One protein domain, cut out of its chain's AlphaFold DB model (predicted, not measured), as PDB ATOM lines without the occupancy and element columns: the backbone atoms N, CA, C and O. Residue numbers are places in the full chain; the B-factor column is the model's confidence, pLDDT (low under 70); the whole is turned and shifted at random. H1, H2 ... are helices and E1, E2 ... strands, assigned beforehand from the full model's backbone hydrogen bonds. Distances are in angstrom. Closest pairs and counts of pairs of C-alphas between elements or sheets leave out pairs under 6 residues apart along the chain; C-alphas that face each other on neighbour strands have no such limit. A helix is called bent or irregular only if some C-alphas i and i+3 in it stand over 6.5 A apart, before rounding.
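This is residues 3 to 139 of the 167 residues of the protein "HDc domain-containing protein" of Chloroflexi bacterium RBG_16_63_12 (UniProt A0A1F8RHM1). A small helical body is built round a long bent helix, H5, whose first arm packs on both H4 and H1, these three making a triangle, with H7 side by side with H1. The second arm runs outward and H6 folds back steeply over part of it, so that residues 89 to 96 stick out at one end; the small strand hairpin E1 and E2 sits at the opposite end. The printed part has 137 residues and is mostly helix, with two antiparallel strands followed by nine named helices, H1 to H9. It is compact, with a radius of gyration of the C-alphas of 15.3 A and spans of 42 by 40 by 30 A.

E1, residues 3 to 5, and E2, residues 9 to 12, form an antiparallel hairpin; N 3 and O 11 are 2.9 A apart and N 11 and O 3 are 2.8 A apart, within hydrogen-bond range. H5, residues 68 to 91, was assigned as one helix by its hydrogen bonds but is bent, with C-alphas 75 and 78 7.6 A apart; its arms are H5a, residues 68 to 75, and H5b, residues 78 to 91. H1, residues 16 to 22, touches H5a at a shallow tilt of 9 degrees, the same way, closest at the C-alphas of Leu 18 and Val 72, 6.6 A. H2, residues 25 to 32, touches H4, residues 50 to 63, closest at the C-alphas of Leu 30 and Phe 51, 4.8 A. H3, residues 37 to 41, touches no helix. H4 and H5a form a helical hairpin, with the C-alphas of Met 58 and Ala 74 4.8 A apart. H6, residues 98 to 110, touches residues 80 to 84 of H5b at a steep tilt of 54 degrees, closest at the C-alphas of Phe 84 and His 101, 6.9 A. H7, residues 114 to 120, touches H1, the C-alphas of Leu 21 and Ile 117 being 6.9 A apart, and H8, residues 125 to 128. H9, residues 136 to 139, touches no helix. Every O i to N i+4 pair is within hydrogen-bond range in H1, H3, H4, H5a, H6 and H7, but 6 of 10 in H5b and 1 of 4 in H2, where 4 of 5 O i to N i+3 pairs are; H8 and H9 are too short for such a pair.

E1 begins at C-alpha 3, (213.142, 319.419, 251.092). H4 measures 19.7 A, H5b 19.1 A and H6 18.3 A. H9 ends at C-alpha 139, (234.870, 305.003, 249.408).

The C-alphas of Ala 10 and Asp 96 are the two farthest apart, 43.7 A. The printed part has no cut and no long link. Confidence is under 70 at residues 37 to 45, 82 to 103 and 130 to 139.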
ATOM      1  N   TYR A   3     211.919 318.808 251.608       94.25
ATOM      2  CA  TYR A   3     213.142 319.419 251.092       94.25
ATOM      3  C   TYR A   3     213.151 319.342 249.568       94.25
ATOM      4  O   TYR A   3     212.942 318.277 248.996       94.25
ATOM      5  N   HIS A   4     213.399 320.469 248.904       94.44
ATOM      6  CA  HIS A   4     213.501 320.505 247.451       94.44
ATOM      7  C   HIS A   4     214.971 320.512 247.033       94.44
ATOM      8  O   HIS A   4     215.653 321.534 247.121       94.44
ATOM      9  N   ASP A   5     215.446 319.368 246.554       91.69
ATOM     10  CA  ASP A   5     216.784 319.228 246.001       91.69
ATOM     11  C   ASP A   5     216.775 319.451 244.483       91.69
ATOM     12  O   ASP A   5     215.855 319.050 243.771       91.69
ATOM     13  N   ARG A   6     217.821 320.091 243.960       85.62
ATOM     14  CA  ARG A   6     217.894 320.453 242.537       85.62
ATOM     15  C   ARG A   6     218.107 319.257 241.606       85.62
ATOM     16  O   ARG A   6     217.691 319.323 240.456       85.62
ATOM     17  N   LEU A   7     218.784 318.205 242.064       83.19
ATOM     18  CA  LEU A   7     219.039 316.988 241.283       83.19
ATOM     19  C   LEU A   7     217.934 315.957 241.485       83.19
ATOM     20  O   LEU A   7     217.628 315.167 240.596       83.19
ATOM     21  N   TYR A   8     217.363 315.956 242.681       88.69
ATOM     22  CA  TYR A   8     216.545 314.869 243.185       88.69
ATOM     23  C   TYR A   8     215.069 315.224 243.372       88.69
ATOM     24  O   TYR A   8     214.295 314.331 243.717       88.69
ATOM     25  N   GLY A   9     214.693 316.479 243.120       92.44
ATOM     26  CA  GLY A   9     213.331 316.983 243.239       92.44
ATOM     27  C   GLY A   9     212.877 317.132 244.689       92.44
ATOM     28  O   GLY A   9     213.685 317.270 245.611       92.44
ATOM     29  N   ALA A  10     211.559 317.111 244.892       95.06
ATOM     30  CA  ALA A  10     210.969 317.111 246.224       95.06
ATOM     31  C   ALA A  10     211.247 315.779 246.936       95.06
ATOM     32  O   ALA A  10     210.961 314.705 246.406       95.06
ATOM     33  N   VAL A  11     211.798 315.861 248.144       95.19
ATOM     34  CA  VAL A  11     212.098 314.716 248.999       95.19
ATOM     35  C   VAL A  11     211.559 314.965 250.399       95.19
ATOM     36  O   VAL A  11     211.757 316.031 250.983       95.19
ATOM     37  N   GLU A  12     210.934 313.941 250.968       96.12
ATOM     38  CA  GLU A  12     210.537 313.938 252.365       96.12
ATOM     39  C   GLU A  12     211.651 313.352 253.244       96.12
ATOM     40  O   GLU A  12     212.137 312.239 253.029       96.12
ATOM     41  N   ILE A  13     212.068 314.113 254.252       96.69
ATOM     42  CA  ILE A  13     213.004 313.672 255.292       96.69
ATOM     43  C   ILE A  13     212.204 313.537 256.586       96.69
ATOM     44  O   ILE A  13     211.716 314.547 257.099       96.69
ATOM     45  N   GLY A  14     212.024 312.312 257.081       96.94
ATOM     46  CA  GLY A  14     211.212 312.017 258.270       96.94
ATOM     47  C   GLY A  14     212.035 311.823 259.544       96.94
ATOM     48  O   GLY A  14     211.520 311.957 260.649       96.94
ATOM     49  N   GLU A  15     213.325 311.536 259.399       97.69
ATOM     50  CA  GLU A  15     214.229 311.204 260.488       97.69
ATOM     51  C   GLU A  15     214.646 312.471 261.235       97.69
ATOM     52  O   GLU A  15     215.345 313.332 260.692       97.69
ATOM     53  N   SER A  16     214.231 312.573 262.499       97.62
ATOM     54  CA  SER A  16     214.478 313.733 263.365       97.62
ATOM     55  C   SER A  16     215.960 314.097 263.446       97.62
ATOM     56  O   SER A  16     216.298 315.269 263.313       97.62
ATOM     57  N   VAL A  17     216.851 313.103 263.552       97.69
ATOM     58  CA  VAL A  17     218.304 313.331 263.575       97.69
ATOM     59  C   VAL A  17     218.800 314.076 262.337       97.69
ATOM     60  O   VAL A  17     219.580 315.011 262.464       97.69
ATOM     61  N   LEU A  18     218.331 313.726 261.136       97.94
ATOM     62  CA  LEU A  18     218.769 314.391 259.905       97.94
ATOM     63  C   LEU A  18     218.242 315.826 259.848       97.94
ATOM     64  O   LEU A  18     218.980 316.736 259.480       97.94
ATOM     65  N   ILE A  19     216.987 316.035 260.252       98.00
ATOM     66  CA  ILE A  19     216.358 317.361 260.289       98.00
ATOM     67  C   ILE A  19     217.083 318.277 261.280       98.00
ATOM     68  O   ILE A  19     217.391 319.422 260.945       98.00
ATOM     69  N   ASP A  20     217.365 317.782 262.483       98.00
ATOM     70  CA  ASP A  20     218.033 318.552 263.529       98.00
ATOM     71  C   ASP A  20     219.476 318.870 263.139       98.00
ATOM     72  O   ASP A  20     219.909 320.012 263.278       98.00
ATOM     73  N   LEU A  21     220.202 317.902 262.568       97.25
ATOM     74  CA  LEU A  21     221.557 318.124 262.065       97.25
ATOM     75  C   LEU A  21     221.589 319.169 260.951       97.25
ATOM     76  O   LEU A  21     222.435 320.058 260.992       97.25
ATOM     77  N   MET A  22     220.654 319.125 259.996       97.00
ATOM     78  CA  MET A  22     220.549 320.139 258.938       97.00
ATOM     79  C   MET A  22     220.344 321.559 259.484       97.00
ATOM     80  O   MET A  22     220.663 322.510 258.780       97.00
ATOM     81  N   ARG A  23     219.829 321.707 260.711       96.69
ATOM     82  CA  ARG A  23     219.579 322.995 261.379       96.69
ATOM     83  C   ARG A  23     220.697 323.429 262.327       96.69
ATOM     84  O   ARG A  23     220.586 324.492 262.932       96.69
ATOM     85  N   THR A  24     221.746 322.623 262.482       96.75
ATOM     86  CA  THR A  24     222.900 322.986 263.317       96.75
ATOM     87  C   THR A  24     223.626 324.196 262.746       96.75
ATOM     88  O   THR A  24     223.735 324.354 261.529       96.75
ATOM     89  N   VAL A  25     224.193 325.023 263.621       94.94
ATOM     90  CA  VAL A  25     225.059 326.151 263.252       94.94
ATOM     91  C   VAL A  25     226.230 325.658 262.402       94.94
ATOM     92  O   VAL A  25     226.600 326.299 261.415       94.94
ATOM     93  N   ALA A  26     226.783 324.487 262.737       93.06
ATOM     94  CA  ALA A  26     227.860 323.866 261.975       93.06
ATOM     95  C   ALA A  26     227.477 323.565 260.512       93.06
ATOM     96  O   ALA A  26     228.273 323.842 259.611       93.06
ATOM     97  N   MET A  27     226.272 323.033 260.271       94.75
ATOM     98  CA  MET A  27     225.763 322.768 258.920       94.75
ATOM     99  C   MET A  27     225.335 324.049 258.204       94.75
ATOM    100  O   MET A  27     225.699 324.249 257.047       94.75
ATOM    101  N   GLU A  28     224.612 324.940 258.877       94.50
ATOM    102  CA  GLU A  28     224.118 326.193 258.297       94.50
ATOM    103  C   GLU A  28     225.262 327.085 257.792       94.50
ATOM    104  O   GLU A  28     225.147 327.698 256.728       94.50
ATOM    105  N   ARG A  29     226.432 327.064 258.450       91.62
ATOM    106  CA  ARG A  29     227.635 327.751 257.949       91.62
ATOM    107  C   ARG A  29     228.021 327.326 256.527       91.62
ATOM    108  O   ARG A  29     228.519 328.146 255.755       91.62
ATOM    109  N   LEU A  30     227.789 326.067 256.147       90.56
ATOM    110  CA  LEU A  30     228.142 325.553 254.818       90.56
ATOM    111  C   LEU A  30     227.304 326.166 253.687       90.56
ATOM    112  O   LEU A  30     227.688 326.042 252.523       90.56
ATOM    113  N   ARG A  31     226.198 326.861 253.991       90.44
ATOM    114  CA  ARG A  31     225.431 327.620 252.989       90.44
ATOM    115  C   ARG A  31     226.212 328.807 252.429       90.44
ATOM    116  O   ARG A  31     225.966 329.210 251.300       90.44
ATOM    117  N   GLY A  32     227.166 329.346 253.188       83.25
ATOM    118  CA  GLY A  32     228.047 330.428 252.737       83.25
ATOM    119  C   GLY A  32     229.272 329.955 251.948       83.25
ATOM    120  O   GLY A  32     230.042 330.785 251.474       83.25
ATOM    121  N   VAL A  33     229.484 328.641 251.812       82.75
ATOM    122  CA  VAL A  33     230.694 328.073 251.202       82.75
ATOM    123  C   VAL A  33     230.345 327.428 249.868       82.75
ATOM    124  O   VAL A  33     229.581 326.469 249.826       82.75
ATOM    125  N   LEU A  34     230.920 327.923 248.772       81.38
ATOM    126  CA  LEU A  34     230.726 327.341 247.440       81.38
ATOM    127  C   LEU A  34     231.613 326.109 247.241       81.38
ATOM    128  O   LEU A  34     232.823 326.169 247.460       81.38
ATOM    129  N   GLN A  35     231.025 325.022 246.742       74.94
ATOM    130  CA  GLN A  35     231.711 323.753 246.479       74.94
ATOM    131  C   GLN A  35     232.888 323.912 245.509       74.94
ATOM    132  O   GLN A  35     233.935 323.302 245.695       74.94
ATOM    133  N   HIS A  36     232.734 324.755 244.484       74.88
ATOM    134  CA  HIS A  36     233.741 324.957 243.436       74.88
ATOM    135  C   HIS A  36     234.517 326.284 243.573       74.88
ATOM    136  O   HIS A  36     235.185 326.714 242.626       74.88
ATOM    137  N   GLY A  37     234.420 326.950 244.733       63.88
ATOM    138  CA  GLY A  37     235.181 328.161 245.057       63.88
ATOM    139  C   GLY A  37     235.124 329.236 243.965       63.88
ATOM    140  O   GLY A  37     234.048 329.586 243.479       63.88
ATOM    141  N   ILE A  38     236.295 329.734 243.548       54.47
ATOM    142  CA  ILE A  38     236.407 330.819 242.562       54.47
ATOM    143  C   ILE A  38     235.746 330.473 241.225       54.47
ATOM    144  O   ILE A  38     235.143 331.347 240.620       54.47
ATOM    145  N   THR A  39     235.771 329.205 240.793       51.22
ATOM    146  CA  THR A  39     235.180 328.794 239.504       51.22
ATOM    147  C   THR A  39     233.656 328.909 239.487       51.22
ATOM    148  O   THR A  39     233.087 329.163 238.426       51.22
ATOM    149  N   ALA A  40     233.008 328.788 240.653       50.12
ATOM    150  CA  ALA A  40     231.583 329.070 240.804       50.12
ATOM    151  C   ALA A  40     231.306 330.579 240.810       50.12
ATOM    152  O   ALA A  40     230.305 331.022 240.254       50.12
ATOM    153  N   VAL A  41     232.207 331.373 241.399       57.09
ATOM    154  CA  VAL A  41     232.098 332.842 241.437       57.09
ATOM    155  C   VAL A  41     232.266 333.456 240.043       57.09
ATOM    156  O   VAL A  41     231.515 334.356 239.685       57.09
ATOM    157  N   ILE A  42     233.198 332.948 239.229       53.97
ATOM    158  CA  ILE A  42     233.439 333.433 237.855       53.97
ATOM    159  C   ILE A  42     232.575 332.726 236.794       53.97
ATOM    160  O   ILE A  42     232.795 332.909 235.599       53.97
ATOM    161  N   GLY A  43     231.599 331.910 237.211       58.78
ATOM    162  CA  GLY A  43     230.565 331.345 236.335       58.78
ATOM    163  C   GLY A  43     230.987 330.170 235.444       58.78
ATOM    164  O   GLY A  43     230.221 329.773 234.569       58.78
ATOM    165  N   ILE A  44     232.171 329.586 235.659       63.94
ATOM    166  CA  ILE A  44     232.623 328.384 234.931       63.94
ATOM    167  C   ILE A  44     231.849 327.154 235.408       63.94
ATOM    168  O   ILE A  44     231.464 326.294 234.616       63.94
ATOM    169  N   THR A  45     231.620 327.065 236.715       64.50
ATOM    170  CA  THR A  45     230.799 326.023 237.329       64.50
ATOM    171  C   THR A  45     229.557 326.651 237.938       64.50
ATOM    172  O   THR A  45     229.530 327.833 238.283       64.50
ATOM    173  N   ARG A  46     228.481 325.870 238.057       74.50
ATOM    174  CA  ARG A  46     227.268 326.379 238.696       74.50
ATOM    175  C   ARG A  46     227.519 326.593 240.196       74.50
ATOM    176  O   ARG A  46     228.154 325.740 240.827       74.50
ATOM    177  N   PRO A  47     227.003 327.689 240.778       77.62
ATOM    178  CA  PRO A  47     227.095 327.920 242.209       77.62
ATOM    179  C   PRO A  47     226.239 326.892 242.956       77.62
ATOM    180  O   PRO A  47     225.006 326.916 242.912       77.62
ATOM    181  N   THR A  48     226.935 325.987 243.637       83.38
ATOM    182  CA  THR A  48     226.380 325.005 244.570       83.38
ATOM    183  C   THR A  48     227.105 325.187 245.890       83.38
ATOM    184  O   THR A  48     228.338 325.221 245.924       83.38
ATOM    185  N   THR A  49     226.354 325.327 246.970       90.19
ATOM    186  CA  THR A  49     226.900 325.434 248.323       90.19
ATOM    187  C   THR A  49     227.322 324.060 248.845       90.19
ATOM    188  O   THR A  49     226.787 323.029 248.431       90.19
ATOM    189  N   ARG A  50     228.258 324.019 249.793       90.62
ATOM    190  CA  ARG A  50     228.637 322.780 250.487       90.62
ATOM    191  C   ARG A  50     227.487 322.191 251.296       90.62
ATOM    192  O   ARG A  50     227.394 320.976 251.440       90.62
ATOM    193  N   PHE A  51     226.566 323.037 251.765       93.81
ATOM    194  CA  PHE A  51     225.316 322.571 252.360       93.81
ATOM    195  C   PHE A  51     224.489 321.768 251.347       93.81
ATOM    196  O   PHE A  51     224.136 320.622 251.614       93.81
ATOM    197  N   GLU A  52     224.221 322.339 250.166       92.25
ATOM    198  CA  GLU A  52     223.480 321.651 249.099       92.25
ATOM    199  C   GLU A  52     224.188 320.359 248.676       92.25
ATOM    200  O   GLU A  52     223.537 319.329 248.512       92.25
ATOM    201  N   HIS A  53     225.520 320.384 248.566       90.50
ATOM    202  CA  HIS A  53     226.309 319.187 248.285       90.50
ATOM    203  C   HIS A  53     226.119 318.111 249.361       90.50
ATOM    204  O   HIS A  53     225.767 316.982 249.034       90.50
ATOM    205  N   SER A  54     226.280 318.461 250.636       92.88
ATOM    206  CA  SER A  54     226.142 317.541 251.774       92.88
ATOM    207  C   SER A  54     224.771 316.883 251.848       92.88
ATOM    208  O   SER A  54     224.671 315.666 252.023       92.88
ATOM    209  N   VAL A  55     223.707 317.666 251.657       95.38
ATOM    210  CA  VAL A  55     222.343 317.133 251.601       95.38
ATOM    211  C   VAL A  55     222.182 316.221 250.385       95.38
ATOM    212  O   VAL A  55     221.650 315.123 250.521       95.38
ATOM    213  N   GLY A  56     222.712 316.608 249.223       92.12
ATOM    214  CA  GLY A  56     222.721 315.771 248.024       92.12
ATOM    215  C   GLY A  56     223.425 314.423 248.228       92.12
ATOM    216  O   GLY A  56     222.881 313.389 247.845       92.12
ATOM    217  N   VAL A  57     224.593 314.393 248.882       88.94
ATOM    218  CA  VAL A  57     225.314 313.140 249.185       88.94
ATOM    219  C   VAL A  57     224.516 312.265 250.158       88.94
ATOM    220  O   VAL A  57     224.412 311.057 249.946       88.94
ATOM    221  N   MET A  58     223.890 312.855 251.180       95.06
ATOM    222  CA  MET A  58     222.992 312.133 252.089       95.06
ATOM    223  C   MET A  58     221.796 311.517 251.341       95.06
ATOM    224  O   MET A  58     221.485 310.339 251.530       95.06
ATOM    225  N   LEU A  59     221.172 312.271 250.431       93.25
ATOM    226  CA  LEU A  59     220.064 311.791 249.603       93.25
ATOM    227  C   LEU A  59     220.490 310.692 248.621       93.25
ATOM    228  O   LEU A  59     219.714 309.773 248.351       93.25
ATOM    229  N   LEU A  60     221.712 310.762 248.091       86.12
ATOM    230  CA  LEU A  60     222.289 309.696 247.279       86.12
ATOM    231  C   LEU A  60     222.482 308.423 248.108       86.12
ATOM    232  O   LEU A  60     222.021 307.362 247.694       86.12
ATOM    233  N   ALA A  61     223.091 308.528 249.293       84.94
ATOM    234  CA  ALA A  61     223.276 307.395 250.201       84.94
ATOM    235  C   ALA A  61     221.932 306.731 250.544       84.94
ATOM    236  O   ALA A  61     221.795 305.512 250.440       84.94
ATOM    237  N   ARG A  62     220.900 307.529 250.844       92.62
ATOM    238  CA  ARG A  62     219.533 307.038 251.058       92.62
ATOM    239  C   ARG A  62     219.001 306.245 249.865       92.62
ATOM    240  O   ARG A  62     218.476 305.151 250.049       92.62
ATOM    241  N   ARG A  63     219.131 306.775 248.643       87.62
ATOM    242  CA  ARG A  63     218.672 306.086 247.422       87.62
ATOM    243  C   ARG A  63     219.395 304.768 247.169       87.62
ATOM    244  O   ARG A  63     218.819 303.880 246.552       87.62
ATOM    245  N   LEU A  64     220.629 304.644 247.649       86.50
ATOM    246  CA  LEU A  64     221.415 303.412 247.586       86.50
ATOM    247  C   LEU A  64     221.080 302.422 248.717       86.50
ATOM    248  O   LEU A  64     221.714 301.376 248.809       86.50
ATOM    249  N   GLY A  65     220.096 302.726 249.572       89.94
ATOM    250  CA  GLY A  65     219.687 301.857 250.678       89.94
ATOM    251  C   GLY A  65     220.617 301.916 251.890       89.94
ATOM    252  O   GLY A  65     220.604 301.002 252.712       89.94
ATOM    253  N   ALA A  66     221.431 302.969 252.013       87.38
ATOM    254  CA  ALA A  66     222.346 303.114 253.134       87.38
ATOM    255  C   ALA A  66     221.577 303.256 254.466       87.38
ATOM    256  O   ALA A  66     220.584 303.996 254.534       87.38
ATOM    257  N   PRO A  67     222.035 302.600 255.547       92.69
ATOM    258  CA  PRO A  67     221.418 302.731 256.860       92.69
ATOM    259  C   PRO A  67     221.515 304.176 257.370       92.69
ATOM    260  O   PRO A  67     222.399 304.937 256.973       92.69
ATOM    261  N   LEU A  68     220.639 304.551 258.307       95.44
ATOM    262  CA  LEU A  68     220.552 305.923 258.826       95.44
ATOM    263  C   LEU A  68     221.904 306.476 259.309       95.44
ATOM    264  O   LEU A  68     222.230 307.627 259.042       95.44
ATOM    265  N   LYS A  69     222.734 305.644 259.950       92.31
ATOM    266  CA  LYS A  69     224.075 306.046 260.402       92.31
ATOM    267  C   LYS A  69     224.986 306.475 259.240       92.31
ATOM    268  O   LYS A  69     225.726 307.444 259.373       92.31
ATOM    269  N   GLU A  70     224.916 305.797 258.097       89.25
ATOM    270  CA  GLU A  70     225.678 306.181 256.902       89.25
ATOM    271  C   GLU A  70     225.108 307.450 256.253       89.25
ATOM    272  O   GLU A  70     225.876 308.285 255.780       89.25
ATOM    273  N   GLN A  71     223.788 307.656 256.300       93.81
ATOM    274  CA  GLN A  71     223.164 308.914 255.864       93.81
ATOM    275  C   GLN A  71     223.600 310.103 256.742       93.81
ATOM    276  O   GLN A  71     223.900 311.172 256.215       93.81
ATOM    277  N   VAL A  72     223.706 309.912 258.063       95.06
ATOM    278  CA  VAL A  72     224.256 310.916 258.995       95.06
ATOM    279  C   VAL A  72     225.719 311.220 258.662       95.06
ATOM    280  O   VAL A  72     226.094 312.385 258.550       95.06
ATOM    281  N   ALA A  73     226.540 310.192 258.434       90.12
ATOM    282  CA  ALA A  73     227.937 310.378 258.048       90.12
ATOM    283  C   ALA A  73     228.075 311.146 256.720       90.12
ATOM    284  O   ALA A  73     228.887 312.064 256.613       90.12
ATOM    285  N   ALA A  74     227.248 310.804 255.728       87.12
ATOM    286  CA  ALA A  74     227.180 311.489 254.444       87.12
ATOM    287  C   ALA A  74     226.759 312.959 254.591       87.12
ATOM    288  O   ALA A  74     227.326 313.821 253.927       87.12
ATOM    289  N   LEU A  75     225.819 313.272 255.485       94.50
ATOM    290  CA  LEU A  75     225.398 314.650 255.740       94.50
ATOM    291  C   LEU A  75     226.518 315.495 256.369       94.50
ATOM    292  O   LEU A  75     226.678 316.659 256.025       94.50
ATOM    293  N   LEU A  76     227.305 314.919 257.281       92.62
ATOM    294  CA  LEU A  76     228.312 315.652 258.061       92.62
ATOM    295  C   LEU A  76     229.702 315.717 257.405       92.62
ATOM    296  O   LEU A  76     230.610 316.358 257.949       92.62
ATOM    297  N   HIS A  77     229.889 315.064 256.255       86.75
ATOM    298  CA  HIS A  77     231.212 314.873 255.659       86.75
ATOM    299  C   HIS A  77     231.937 316.200 255.371       86.75
ATOM    300  O   HIS A  77     233.123 316.328 255.679       86.75
ATOM    301  N   ASP A  78     231.236 317.219 254.866       85.38
ATOM    302  CA  ASP A  78     231.846 318.514 254.555       85.38
ATOM    303  C   ASP A  78     232.082 319.384 255.786       85.38
ATOM    304  O   ASP A  78     233.004 320.195 255.759       85.38
ATOM    305  N   VAL A  79     231.334 319.230 256.886       86.25
ATOM    306  CA  VAL A  79     231.670 319.938 258.139       86.25
ATOM    307  C   VAL A  79     233.035 319.464 258.636       86.25
ATOM    308  O   VAL A  79     233.884 320.269 259.022       86.25
ATOM    309  N   SER A  80     233.249 318.153 258.546       72.25
ATOM    310  CA  SER A  80     234.500 317.475 258.869       72.25
ATOM    311  C   SER A  80     235.642 317.760 257.891       72.25
ATOM    312  O   SER A  80     236.794 317.694 258.304       72.25
ATOM    313  N   HIS A  81     235.366 318.024 256.610       70.69
ATOM    314  CA  HIS A  81     236.402 318.274 255.600       70.69
ATOM    315  C   HIS A  81     236.721 319.760 255.416       70.69
ATOM    316  O   HIS A  81     237.890 320.126 255.400       70.69
ATOM    317  N   THR A  82     235.714 320.628 255.327       61.66
ATOM    318  CA  THR A  82     235.877 322.061 255.013       61.66
ATOM    319  C   THR A  82     236.632 322.810 256.105       61.66
ATOM    320  O   THR A  82     237.472 323.650 255.794       61.66
ATOM    321  N   ALA A  83     236.363 322.497 257.380       57.25
ATOM    322  CA  ALA A  83     237.088 323.091 258.503       57.25
ATOM    323  C   ALA A  83     238.586 322.730 258.484       57.25
ATOM    324  O   ALA A  83     239.397 323.489 258.997       57.25
ATOM    325  N   PHE A  84     238.954 321.611 257.853       56.06
ATOM    326  CA  PHE A  84     240.313 321.071 257.875       56.06
ATOM    327  C   PHE A  84     241.097 321.358 256.605       56.06
ATOM    328  O   PHE A  84     242.235 321.800 256.706       56.06
ATOM    329  N   SER A  85     240.505 321.190 255.420       54.81
ATOM    330  CA  SER A  85     241.203 321.459 254.159       54.81
ATOM    331  C   SER A  85     241.574 322.939 254.034       54.81
ATOM    332  O   SER A  85     242.731 323.250 253.806       54.81
ATOM    333  N   HIS A  86     240.647 323.869 254.299       58.47
ATOM    334  CA  HIS A  86     240.929 325.303 254.150       58.47
ATOM    335  C   HIS A  86     241.887 325.862 255.209       58.47
ATOM    336  O   HIS A  86     242.724 326.701 254.885       58.47
ATOM    337  N   VAL A  87     241.778 325.413 256.465       50.03
ATOM    338  CA  VAL A  87     242.683 325.865 257.534       50.03
ATOM    339  C   VAL A  87     244.089 325.322 257.297       50.03
ATOM    340  O   VAL A  87     245.062 326.035 257.500       50.03
ATOM    341  N   MET A  88     244.221 324.093 256.807       46.97
ATOM    342  CA  MET A  88     245.532 323.472 256.624       46.97
ATOM    343  C   MET A  88     246.206 323.875 255.314       46.97
ATOM    344  O   MET A  88     247.423 324.045 255.309       46.97
ATOM    345  N   ASP A  89     245.442 324.129 254.248       53.06
ATOM    346  CA  ASP A  89     245.956 324.779 253.036       53.06
ATOM    347  C   ASP A  89     246.527 326.169 253.366       53.06
ATOM    348  O   ASP A  89     247.575 326.546 252.847       53.06
ATOM    349  N   TYR A  90     245.869 326.908 254.271       52.28
ATOM    350  CA  TYR A  90     246.326 328.221 254.728       52.28
ATOM    351  C   TYR A  90     247.558 328.146 255.641       52.28
ATOM    352  O   TYR A  90     248.454 328.978 255.525       52.28
ATOM    353  N   VAL A  91     247.608 327.170 256.555       50.12
ATOM    354  CA  VAL A  91     248.654 327.109 257.591       50.12
ATOM    355  C   VAL A  91     249.904 326.343 257.139       50.12
ATOM    356  O   VAL A  91     250.997 326.715 257.556       50.12
ATOM    357  N   PHE A  92     249.790 325.294 256.311       48.88
ATOM    358  CA  PHE A  92     250.889 324.325 256.164       48.88
ATOM    359  C   PHE A  92     251.457 324.095 254.768       48.88
ATOM    360  O   PHE A  92     252.610 323.685 254.700       48.88
ATOM    361  N   GLY A  93     250.735 324.310 253.663       51.38
ATOM    362  CA  GLY A  93     251.296 324.155 252.306       51.38
ATOM    363  C   GLY A  93     252.107 322.864 252.018       51.38
ATOM    364  O   GLY A  93     252.897 322.853 251.076       51.38
ATOM    365  N   GLY A  94     251.969 321.788 252.816       51.03
ATOM    366  CA  GLY A  94     252.920 320.668 252.851       51.03
ATOM    367  C   GLY A  94     252.471 319.457 253.690       51.03
ATOM    368  O   GLY A  94     251.715 319.574 254.651       51.03
ATOM    369  N   HIS A  95     252.932 318.270 253.281       48.47
ATOM    370  CA  HIS A  95     252.299 316.944 253.425       48.47
ATOM    371  C   HIS A  95     252.421 316.192 254.782       48.47
ATOM    372  O   HIS A  95     251.998 315.040 254.847       48.47
ATOM    373  N   ASP A  96     252.900 316.796 255.878       51.50
ATOM    374  CA  ASP A  96     253.243 316.068 257.133       51.50
ATOM    375  C   ASP A  96     252.224 316.193 258.290       51.50
ATOM    376  O   ASP A  96     252.573 316.335 259.459       51.50
ATOM    377  N   SER A  97     250.922 316.151 257.998       55.25
ATOM    378  CA  SER A  97     249.910 316.717 258.909       55.25
ATOM    379  C   SER A  97     248.876 315.752 259.528       55.25
ATOM    380  O   SER A  97     248.028 316.200 260.296       55.25
ATOM    381  N   GLN A  98     248.907 314.435 259.271       54.44
ATOM    382  CA  GLN A  98     247.788 313.522 259.620       54.44
ATOM    383  C   GLN A  98     247.397 313.444 261.108       54.44
ATOM    384  O   GLN A  98     246.209 313.506 261.413       54.44
ATOM    385  N   SER A  99     248.351 313.365 262.042       54.31
ATOM    386  CA  SER A  99     248.029 313.312 263.484       54.31
ATOM    387  C   SER A  99     247.540 314.663 264.032       54.31
ATOM    388  O   SER A  99     246.648 314.722 264.884       54.31
ATOM    389  N   TYR A 100     248.066 315.765 263.489       57.12
ATOM    390  CA  TYR A 100     247.612 317.112 263.824       57.12
ATOM    391  C   TYR A 100     246.191 317.369 263.298       57.12
ATOM    392  O   TYR A 100     245.357 317.921 264.017       57.12
ATOM    393  N   HIS A 101     245.878 316.886 262.088       61.66
ATOM    394  CA  HIS A 101     244.532 316.945 261.508       61.66
ATOM    395  C   HIS A 101     243.489 316.282 262.403       61.66
ATOM    396  O   HIS A 101     242.440 316.875 262.623       61.66
ATOM    397  N   GLU A 102     243.757 315.084 262.933       63.31
ATOM    398  CA  GLU A 102     242.800 314.384 263.806       63.31
ATOM    399  C   GLU A 102     242.546 315.145 265.112       63.31
ATOM    400  O   GLU A 102     241.389 315.328 265.489       63.31
ATOM    401  N   THR A 103     243.595 315.674 265.750       68.31
ATOM    402  CA  THR A 103     243.469 316.386 267.035       68.31
ATOM    403  C   THR A 103     242.710 317.706 266.887       68.31
ATOM    404  O   THR A 103     241.792 317.994 267.656       68.31
ATOM    405  N   ILE A 104     243.042 318.511 265.871       74.31
ATOM    406  CA  ILE A 104     242.336 319.776 265.624       74.31
ATOM    407  C   ILE A 104     240.899 319.498 265.153       74.31
ATOM    408  O   ILE A 104     239.990 320.251 265.502       74.31
ATOM    409  N   LYS A 105     240.661 318.397 264.426       76.50
ATOM    410  CA  LYS A 105     239.322 317.952 263.999       76.50
ATOM    411  C   LYS A 105     238.433 317.557 265.140       76.50
ATOM    412  O   LYS A 105     237.282 317.998 265.182       76.50
ATOM    413  N   GLU A 106     238.970 316.788 266.068       83.94
ATOM    414  CA  GLU A 106     238.255 316.465 267.282       83.94
ATOM    415  C   GLU A 106     237.934 317.739 268.072       83.94
ATOM    416  O   GLU A 106     236.768 317.972 268.380       83.94
ATOM    417  N   ALA A 107     238.918 318.615 268.308       85.12
ATOM    418  CA  ALA A 107     238.717 319.857 269.056       85.12
ATOM    419  C   ALA A 107     237.681 320.793 268.405       85.12
ATOM    420  O   ALA A 107     236.808 321.335 269.085       85.12
ATOM    421  N   TYR A 108     237.739 320.958 267.083       85.81
ATOM    422  CA  TYR A 108     236.802 321.798 266.345       85.81
ATOM    423  C   TYR A 108     235.372 321.241 266.411       85.81
ATOM    424  O   TYR A 108     234.443 321.991 266.703       85.81
ATOM    425  N   ILE A 109     235.175 319.937 266.173       88.12
ATOM    426  CA  ILE A 109     233.830 319.344 266.218       88.12
ATOM    427  C   ILE A 109     233.301 319.317 267.654       88.12
ATOM    428  O   ILE A 109     232.128 319.636 267.856       88.12
ATOM    429  N   ALA A 110     234.156 319.052 268.646       90.88
ATOM    430  CA  ALA A 110     233.808 319.157 270.062       90.88
ATOM    431  C   ALA A 110     233.292 320.556 270.440       90.88
ATOM    432  O   ALA A 110     232.405 320.668 271.281       90.88
ATOM    433  N   GLY A 111     233.818 321.610 269.806       90.50
ATOM    434  CA  GLY A 111     233.394 322.998 270.009       90.50
ATOM    435  C   GLY A 111     232.150 323.427 269.222       90.50
ATOM    436  O   GLY A 111     231.729 324.577 269.344       90.50
ATOM    437  N   THR A 112     231.569 322.553 268.396       92.88
ATOM    438  CA  THR A 112     230.336 322.851 267.647       92.88
ATOM    439  C   THR A 112     229.087 322.432 268.422       92.88
ATOM    440  O   THR A 112     229.161 321.838 269.493       92.88
ATOM    441  N   ASP A 113     227.911 322.697 267.860       95.25
ATOM    442  CA  ASP A 113     226.636 322.192 268.365       95.25
ATOM    443  C   ASP A 113     226.350 320.728 267.965       95.25
ATOM    444  O   ASP A 113     225.406 320.122 268.479       95.25
ATOM    445  N   LEU A 114     227.188 320.114 267.116       95.00
ATOM    446  CA  LEU A 114     227.019 318.729 266.658       95.00
ATOM    447  C   LEU A 114     227.049 317.683 267.784       95.00
ATOM    448  O   LEU A 114     226.157 316.834 267.785       95.00
ATOM    449  N   PRO A 115     228.003 317.699 268.742       95.88
ATOM    450  CA  PRO A 115     228.061 316.695 269.803       95.88
ATOM    451  C   PRO A 115     226.765 316.614 270.606       95.88
ATOM    452  O   PRO A 115     226.254 315.523 270.854       95.88
ATOM    453  N   ALA A 116     226.202 317.770 270.968       96.81
ATOM    454  CA  ALA A 116     224.980 317.842 271.755       96.81
ATOM    455  C   ALA A 116     223.763 317.325 270.973       96.81
ATOM    456  O   ALA A 116     222.943 316.597 271.532       96.81
ATOM    457  N   ILE A 117     223.645 317.670 269.687       97.38
ATOM    458  CA  ILE A 117     222.545 317.190 268.842       97.38
ATOM    459  C   ILE A 117     222.664 315.686 268.585       97.38
ATOM    460  O   ILE A 117     221.686 314.965 268.764       97.38
ATOM    461  N   LEU A 118     223.851 315.181 268.245       96.50
ATOM    462  CA  LEU A 118     224.072 313.750 268.012       96.50
ATOM    463  C   LEU A 118     223.802 312.911 269.267       96.50
ATOM    464  O   LEU A 118     223.123 311.887 269.175       96.50
ATOM    465  N   ALA A 119     224.233 313.386 270.439       97.06
ATOM    466  CA  ALA A 119     223.977 312.715 271.711       97.06
ATOM    467  C   ALA A 119     222.474 312.598 272.027       97.06
ATOM    468  O   ALA A 119     222.034 311.549 272.494       97.06
ATOM    469  N   ARG A 120     221.662 313.624 271.715       97.50
ATOM    470  CA  ARG A 120     220.191 313.571 271.882       97.50
ATOM    471  C   ARG A 120     219.532 312.478 271.041       97.50
ATOM    472  O   ARG A 120     218.480 311.979 271.420       97.50
ATOM    473  N   HIS A 121     220.160 312.107 269.927       97.06
ATOM    474  CA  HIS A 121     219.709 311.043 269.028       97.06
ATOM    475  C   HIS A 121     220.420 309.702 269.275       97.06
ATOM    476  O   HIS A 121     220.258 308.772 268.491       97.06
ATOM    477  N   GLY A 122     221.196 309.582 270.358       96.50
ATOM    478  CA  GLY A 122     221.864 308.337 270.750       96.50
ATOM    479  C   GLY A 122     223.136 308.011 269.961       96.50
ATOM    480  O   GLY A 122     223.562 306.856 269.952       96.50
ATOM    481  N   TYR A 123     223.748 308.995 269.299       95.06
ATOM    482  CA  TYR A 123     224.999 308.815 268.562       95.06
ATOM    483  C   TYR A 123     226.198 309.425 269.293       95.06
ATOM    484  O   TYR A 123     226.123 310.543 269.805       95.06
ATOM    485  N   ASP A 124     227.340 308.731 269.255       93.31
ATOM    486  CA  ASP A 124     228.636 309.342 269.553       93.31
ATOM    487  C   ASP A 124     229.143 310.064 268.300       93.31
ATOM    488  O   ASP A 124     229.299 309.472 267.230       93.31
ATOM    489  N   TRP A 125     229.410 311.362 268.419       90.94
ATOM    490  CA  TRP A 125     229.910 312.173 267.315       90.94
ATOM    491  C   TRP A 125     231.297 311.733 266.828       90.94
ATOM    492  O   TRP A 125     231.630 311.949 265.659       90.94
ATOM    493  N   ARG A 126     232.078 311.051 267.677       89.19
ATOM    494  CA  ARG A 126     233.389 310.490 267.317       89.19
ATOM    495  C   ARG A 126     233.308 309.410 266.245       89.19
ATOM    496  O   ARG A 126     234.252 309.259 265.462       89.19
ATOM    497  N   ASP A 127     232.166 308.730 266.139       86.69
ATOM    498  CA  ASP A 127     231.916 307.736 265.092       86.69
ATOM    499  C   ASP A 127     231.941 308.348 263.685       86.69
ATOM    500  O   ASP A 127     232.214 307.643 262.712       86.69
ATOM    501  N   PHE A 128     231.681 309.652 263.565       85.38
ATOM    502  CA  PHE A 128     231.635 310.366 262.288       85.38
ATOM    503  C   PHE A 128     232.930 311.131 261.974       85.38
ATOM    504  O   PHE A 128     233.057 311.716 260.898       85.38
ATOM    505  N   LEU A 129     233.920 311.109 262.876       74.69
ATOM    506  CA  LEU A 129     235.227 311.741 262.657       74.69
ATOM    507  C   LEU A 129     236.146 310.908 261.764       74.69
ATOM    508  O   LEU A 129     236.922 311.469 260.984       74.69
ATOM    509  N   HIS A 130     236.078 309.583 261.877       60.97
ATOM    510  CA  HIS A 130     237.076 308.683 261.309       60.97
ATOM    511  C   HIS A 130     236.584 308.035 260.014       60.97
ATOM    512  O   HIS A 130     235.557 307.364 259.969       60.97
ATOM    513  N   ARG A 131     237.395 308.136 258.956       52.25
ATOM    514  CA  ARG A 131     237.122 307.556 257.626       52.25
ATOM    515  C   ARG A 131     237.049 306.016 257.612       52.25
ATOM    516  O   ARG A 131     236.724 305.432 256.586       52.25
ATOM    517  N   ARG A 132     237.375 305.334 258.719       37.50
ATOM    518  CA  ARG A 132     237.617 303.877 258.768       37.50
ATOM    519  C   ARG A 132     236.394 302.989 259.043       37.50
ATOM    520  O   ARG A 132     236.578 301.788 259.219       37.50
ATOM    521  N   ARG A 133     235.165 303.516 259.062       38.00
ATOM    522  CA  ARG A 133     233.951 302.703 259.316       38.00
ATOM    523  C   ARG A 133     232.753 303.025 258.413       38.00
ATOM    524  O   ARG A 133     231.614 302.879 258.839       38.00
ATOM    525  N   LEU A 134     232.984 303.428 257.167       39.47
ATOM    526  CA  LEU A 134     231.923 303.406 256.155       39.47
ATOM    527  C   LEU A 134     232.146 302.200 255.245       39.47
ATOM    528  O   LEU A 134     233.280 301.913 254.859       39.47
ATOM    529  N   SER A 135     231.069 301.467 254.962       39.12
ATOM    530  CA  SER A 135     231.055 300.340 254.029       39.12
ATOM    531  C   SER A 135     231.604 300.762 252.646       39.12
ATOM    532  O   SER A 135     231.723 301.962 252.368       39.12
ATOM    533  N   PRO A 136     231.959 299.823 251.743       39.81
ATOM    534  CA  PRO A 136     232.591 300.125 250.449       39.81
ATOM    535  C   PRO A 136     231.880 301.197 249.598       39.81
ATOM    536  O   PRO A 136     232.521 301.834 248.762       39.81
ATOM    537  N   ALA A 137     230.589 301.446 249.838       48.06
ATOM    538  CA  ALA A 137     229.812 302.506 249.202       48.06
ATOM    539  C   ALA A 137     230.340 303.929 249.498       48.06
ATOM    540  O   ALA A 137     230.319 304.784 248.614       48.06
ATOM    541  N   GLY A 138     230.881 304.187 250.696       39.72
ATOM    542  CA  GLY A 138     231.427 305.501 251.067       39.72
ATOM    543  C   GLY A 138     232.770 305.831 250.403       39.72
ATOM    544  O   GLY A 138     233.078 306.996 250.160       39.72
ATOM    545  N   ALA A 139     233.566 304.816 250.050       42.47
ATOM    546  CA  ALA A 139     234.870 305.003 249.408       42.47
ATOM    547  C   ALA A 139     234.761 305.466 247.942       42.47
ATOM    548  O   ALA A 139     235.665 306.130 247.431       42.47
TER     549      ALA A 139